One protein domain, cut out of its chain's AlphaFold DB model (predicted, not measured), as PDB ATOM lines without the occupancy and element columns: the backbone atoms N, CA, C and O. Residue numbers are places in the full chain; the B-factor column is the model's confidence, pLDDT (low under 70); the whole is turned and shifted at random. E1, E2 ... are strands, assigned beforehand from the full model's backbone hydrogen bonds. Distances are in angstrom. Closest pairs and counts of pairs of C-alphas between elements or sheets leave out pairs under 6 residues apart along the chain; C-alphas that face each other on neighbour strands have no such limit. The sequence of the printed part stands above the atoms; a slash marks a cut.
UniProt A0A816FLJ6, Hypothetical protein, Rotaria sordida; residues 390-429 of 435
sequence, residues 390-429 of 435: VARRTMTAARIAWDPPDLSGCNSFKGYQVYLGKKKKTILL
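Overview. This is residues 390 to 429 of the 435 residues of the protein "Hypothetical protein" of Rotaria sordida (UniProt A0A816FLJ6). Two strand hairpins, E1 with E2 and E3 with E4, form the two limbs of an open U, and the long link of residues 404 to 414 makes the bend between them. No strand of one hairpin touches a strand of the other, and residues 406 to 412 stick out at the bend, as do residues 419 to 424 at the turn of the second hairpin. The printed part has 40 residues, with no named helix and four named strands in the order E1, E2, E3, E4; they make two antiparallel sheets of two strands each, and the class is all strand. The whole is only just loose, close to extended, with a radius of gyration of the C-alphas of 12.9 A, and it is elongated, spanning 40 by 21 by 15 A.

Along the chain. Find C-alpha 390 at (366.905, 240.093, 196.923); from there E1 takes residues 390 to 393. After residues 394 to 397 comes E2, residues 398 to 403, 17.1 A from first to last C-alpha, which ends with C-alpha 403 at (363.464, 228.383, 195.705). Read on past residues 404 to 414 to E3, residues 415 to 420, 16.8 A long. Beyond residues 421 and 422 you meet E4, residues 423 to 428, 16.7 A long, with C-alpha 428 at (350.869, 232.497, 186.985).

Arrangement. Look first at E1 and E2, an antiparallel hairpin with 167 degrees between their directions. The C-alphas of Arg 393 and Ala 398 face each other at 4.4 A, and so do those of Val 390 and Ile 400. Within hydrogen-bond range are N 391 and O 399, at 2.8 A, and N 399 and O 392, at 2.8 A. Then look at E3 and E4, the other antiparallel hairpin, at 162 degrees. Its C-alphas face each other from Gly 415 and Leu 428, 4.4 A, to Leu 420 and Lys 423, 5.2 A. Here N 416 and O 427 are 2.8 A apart, and N 425 and O 418 are 2.8 A apart, both within hydrogen-bond range. E2 and E3 are apart, with no C-alpha of the one within 8 A of the other. E1 is apart from E3 and from E4, and E2 is apart from E4.

Size, cuts and confidence. The two C-alphas farthest apart, those of Met 395 and Gly 409, are 40.2 A from each other, while those of Val 390 and Leu 429, the first and last printed, are 20.6 A apart. The printed part has no cut. The links E1 to E2 and E3 to E4 are tight; the link E2 to E3, of 11 residues, is long. The mean pLDDT of the printed part is 85.2, and residue 409 is the one printed residue under 70.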
ATOM      1  N   VAL A 390     366.642 239.106 197.976       91.75
ATOM      2  CA  VAL A 390     366.905 240.093 196.923       91.75
ATOM      3  C   VAL A 390     368.137 239.648 196.140       91.75
ATOM      4  O   VAL A 390     369.257 239.788 196.618       91.75
ATOM      5  N   ALA A 391     367.933 239.135 194.929       92.38
ATOM      6  CA  ALA A 391     369.005 238.667 194.053       92.38
ATOM      7  C   ALA A 391     369.821 239.820 193.439       92.38
ATOM      8  O   ALA A 391     371.023 239.697 193.220       92.38
ATOM      9  N   ARG A 392     369.182 240.960 193.133       90.44
ATOM     10  CA  ARG A 392     369.869 242.153 192.607       90.44
ATOM     11  C   ARG A 392     369.097 243.419 192.936       90.44
ATOM     12  O   ARG A 392     367.869 243.438 192.857       90.44
ATOM     13  N   ARG A 393     369.808 244.506 193.227       92.31
ATOM     14  CA  ARG A 393     369.210 245.821 193.477       92.31
ATOM     15  C   ARG A 393     369.884 246.899 192.633       92.31
ATOM     16  O   ARG A 393     371.087 246.865 192.408       92.31
ATOM     17  N   THR A 394     369.081 247.844 192.169       91.31
ATOM     18  CA  THR A 394     369.489 249.106 191.539       91.31
ATOM     19  C   THR A 394     368.848 250.261 192.312       91.31
ATOM     20  O   THR A 394     368.086 250.024 193.252       91.31
ATOM     21  N   MET A 395     369.116 251.509 191.923       89.88
ATOM     22  CA  MET A 395     368.494 252.670 192.576       89.88
ATOM     23  C   MET A 395     366.959 252.675 192.478       89.88
ATOM     24  O   MET A 395     366.307 253.163 193.395       89.88
ATOM     25  N   THR A 396     366.374 252.118 191.410       91.62
ATOM     26  CA  THR A 396     364.923 252.197 191.141       91.62
ATOM     27  C   THR A 396     364.207 250.844 191.095       91.62
ATOM     28  O   THR A 396     362.980 250.810 191.068       91.62
ATOM     29  N   ALA A 397     364.935 249.724 191.116       87.50
ATOM     30  CA  ALA A 397     364.352 248.387 191.021       87.50
ATOM     31  C   ALA A 397     365.086 247.356 191.890       87.50
ATOM     32  O   ALA A 397     366.309 247.400 192.037       87.50
ATOM     33  N   ALA A 398     364.334 246.382 192.405       88.31
ATOM     34  CA  ALA A 398     364.855 245.198 193.078       88.31
ATOM     35  C   ALA A 398     364.329 243.938 192.382       88.31
ATOM     36  O   ALA A 398     363.144 243.846 192.058       88.31
ATOM     37  N   ARG A 399     365.215 242.970 192.158       90.12
ATOM     38  CA  ARG A 399     364.884 241.632 191.676       90.12
ATOM     39  C   ARG A 399     364.923 240.686 192.867       90.12
ATOM     40  O   ARG A 399     365.949 240.595 193.537       90.12
ATOM     41  N   ILE A 400     363.811 240.011 193.112       91.62
ATOM     42  CA  ILE A 400     363.682 238.986 194.146       91.62
ATOM     43  C   ILE A 400     363.743 237.596 193.512       91.62
ATOM     44  O   ILE A 400     363.356 237.434 192.353       91.62
ATOM     45  N   ALA A 401     364.248 236.628 194.263       90.94
ATOM     46  CA  ALA A 401     364.293 235.220 193.894       90.94
ATOM     47  C   ALA A 401     363.968 234.363 195.122       90.94
ATOM     48  O   ALA A 401     364.129 234.817 196.254       90.94
ATOM     49  N   TRP A 402     363.475 233.156 194.885       92.44
ATOM     50  CA  TRP A 402     363.139 232.162 195.897       92.44
ATOM     51  C   TRP A 402     363.286 230.774 195.279       92.44
ATOM     52  O   TRP A 402     363.238 230.630 194.053       92.44
ATOM     53  N   ASP A 403     363.432 229.773 196.130       89.62
ATOM     54  CA  ASP A 403     363.464 228.383 195.705       89.62
ATOM     55  C   ASP A 403     362.031 227.868 195.496       89.62
ATOM     56  O   ASP A 403     361.128 228.235 196.265       89.62
ATOM     57  N   PRO A 404     361.791 227.031 194.469       83.75
ATOM     58  CA  PRO A 404     360.495 226.397 194.268       83.75
ATOM     59  C   PRO A 404     360.036 225.631 195.524       83.75
ATOM     60  O   PRO A 404     360.860 224.972 196.164       83.75
ATOM     61  N   PRO A 405     358.745 225.706 195.896       82.81
ATOM     62  CA  PRO A 405     358.197 224.904 196.984       82.81
ATOM     63  C   PRO A 405     358.210 223.414 196.618       82.81
ATOM     64  O   PRO A 405     358.186 223.060 195.437       82.81
ATOM     65  N   ASP A 406     358.212 222.539 197.623       81.00
ATOM     66  CA  ASP A 406     357.947 221.116 197.406       81.00
ATOM     67  C   ASP A 406     356.462 220.935 197.062       81.00
ATOM     68  O   ASP A 406     355.583 221.276 197.849       81.00
ATOM     69  N   LEU A 407     356.184 220.459 195.850       78.50
ATOM     70  CA  LEU A 407     354.830 220.303 195.314       78.50
ATOM     71  C   LEU A 407     354.407 218.835 195.218       78.50
ATOM     72  O   LEU A 407     353.424 218.534 194.547       78.50
ATOM     73  N   SER A 408     355.131 217.918 195.867       72.44
ATOM     74  CA  SER A 408     354.891 216.471 195.782       72.44
ATOM     75  C   SER A 408     353.456 216.028 196.137       72.44
ATOM     76  O   SER A 408     353.036 214.972 195.670       72.44
ATOM     77  N   GLY A 409     352.682 216.844 196.871       64.56
ATOM     78  CA  GLY A 409     351.256 216.630 197.187       64.56
ATOM     79  C   GLY A 409     350.256 217.620 196.556       64.56
ATOM     80  O   GLY A 409     349.058 217.528 196.823       64.56
ATOM     81  N   CYS A 410     350.708 218.567 195.722       71.94
ATOM     82  CA  CYS A 410     349.875 219.655 195.190       71.94
ATOM     83  C   CYS A 410     349.781 219.612 193.655       71.94
ATOM     84  O   CYS A 410     350.699 220.035 192.951       71.94
ATOM     85  N   ASN A 411     348.643 219.156 193.122       70.25
ATOM     86  CA  ASN A 411     348.427 219.020 191.674       70.25
ATOM     87  C   ASN A 411     347.855 220.291 191.017       70.25
ATOM     88  O   ASN A 411     347.977 220.472 189.806       70.25
ATOM     89  N   SER A 412     347.268 221.202 191.799       73.31
ATOM     90  CA  SER A 412     346.648 222.448 191.332       73.31
ATOM     91  C   SER A 412     347.527 223.692 191.488       73.31
ATOM     92  O   SER A 412     347.026 224.820 191.398       73.31
ATOM     93  N   PHE A 413     348.838 223.539 191.689       79.31
ATOM     94  CA  PHE A 413     349.751 224.678 191.775       79.31
ATOM     95  C   PHE A 413     349.778 225.490 190.466       79.31
ATOM     96  O   PHE A 413     350.210 225.015 189.418       79.31
ATOM     97  N   LYS A 414     349.326 226.752 190.526       82.62
ATOM     98  CA  LYS A 414     349.200 227.646 189.351       82.62
ATOM     99  C   LYS A 414     350.240 228.764 189.291       82.62
ATOM    100  O   LYS A 414     350.352 229.426 188.262       82.62
ATOM    101  N   GLY A 415     350.971 229.025 190.377       85.44
ATOM    102  CA  GLY A 415     351.978 230.087 190.443       85.44
ATOM    103  C   GLY A 415     352.054 230.800 191.795       85.44
ATOM    104  O   GLY A 415     351.592 230.296 192.813       85.44
ATOM    105  N   TYR A 416     352.651 231.991 191.806       87.38
ATOM    106  CA  TYR A 416     353.065 232.710 193.011       87.38
ATOM    107  C   TYR A 416     352.273 234.002 193.232       87.38
ATOM    108  O   TYR A 416     351.860 234.676 192.290       87.38
ATOM    109  N   GLN A 417     352.111 234.405 194.492       88.06
ATOM    110  CA  GLN A 417     351.609 235.732 194.858       88.06
ATOM    111  C   GLN A 417     352.721 236.517 195.552       88.06
ATOM    112  O   GLN A 417     353.228 236.100 196.587       88.06
ATOM    113  N   VAL A 418     353.085 237.667 194.986       87.62
ATOM    114  CA  VAL A 418     354.121 238.557 195.518       87.62
ATOM    115  C   VAL A 418     353.463 239.787 196.130       87.62
ATOM    116  O   VAL A 418     352.627 240.439 195.497       87.62
ATOM    117  N   TYR A 419     353.870 240.128 197.349       88.69
ATOM    118  CA  TYR A 419     353.357 241.269 198.098       88.69
ATOM    119  C   TYR A 419     354.454 242.328 198.259       88.69
ATOM    120  O   TYR A 419     355.553 242.029 198.719       88.69
ATOM    121  N   LEU A 420     354.158 243.575 197.880       85.81
ATOM    122  CA  LEU A 420     355.004 244.751 198.105       85.81
ATOM    123  C   LEU A 420     354.220 245.760 198.953       85.81
ATOM    124  O   LEU A 420     353.382 246.513 198.447       85.81
ATOM    125  N   GLY A 421     354.456 245.747 200.266       86.31
ATOM    126  CA  GLY A 421     353.590 246.441 201.218       86.31
ATOM    127  C   GLY A 421     352.156 245.902 201.132       86.31
ATOM    128  O   GLY A 421     351.947 244.695 201.185       86.31
ATOM    129  N   LYS A 422     351.164 246.784 200.942       89.12
ATOM    130  CA  LYS A 422     349.751 246.390 200.745       89.12
ATOM    131  C   LYS A 422     349.400 246.016 199.296       89.12
ATOM    132  O   LYS A 422     348.268 245.624 199.029       89.12
ATOM    133  N   LYS A 423     350.327 246.167 198.342       87.69
ATOM    134  CA  LYS A 423     350.077 245.855 196.925       87.69
ATOM    135  C   LYS A 423     350.392 244.386 196.651       87.69
ATOM    136  O   LYS A 423     351.486 243.925 196.963       87.69
ATOM    137  N   LYS A 424     349.450 243.674 196.032       90.62
ATOM    138  CA  LYS A 424     349.563 242.261 195.643       90.62
ATOM    139  C   LYS A 424     349.730 242.136 194.129       90.62
ATOM    140  O   LYS A 424     349.023 242.807 193.380       90.62
ATOM    141  N   LYS A 425     350.619 241.248 193.679       88.44
ATOM    142  CA  LYS A 425     350.770 240.851 192.272       88.44
ATOM    143  C   LYS A 425     350.780 239.327 192.153       88.44
ATOM    144  O   LYS A 425     351.561 238.666 192.830       88.44
ATOM    145  N   THR A 426     349.939 238.776 191.284       88.38
ATOM    146  CA  THR A 426     349.906 237.335 190.982       88.38
ATOM    147  C   THR A 426     350.784 237.037 189.768       88.38
ATOM    148  O   THR A 426     350.709 237.742 188.762       88.38
ATOM    149  N   ILE A 427     351.610 236.000 189.865       86.44
ATOM    150  CA  ILE A 427     352.468 235.468 188.806       86.44
ATOM    151  C   ILE A 427     351.980 234.049 188.524       86.44
ATOM    152  O   ILE A 427     352.209 233.159 189.334       86.44
ATOM    153  N   LEU A 428     351.288 233.836 187.407       82.50
ATOM    154  CA  LEU A 428     350.869 232.497 186.985       82.50
ATOM    155  C   LEU A 428     352.001 231.831 186.196       82.50
ATOM    156  O   LEU A 428     352.657 232.491 185.390       82.50
ATOM    157  N   LEU A 429     352.228 230.543 186.425       74.19
ATOM    158  CA  LEU A 429     353.154 229.741 185.633       74.19
ATOM    159  C   LEU A 429     352.414 229.274 184.376       74.19
ATOM    160  O   LEU A 429     351.411 228.570 184.468       74.19
TER     161      LEU A 429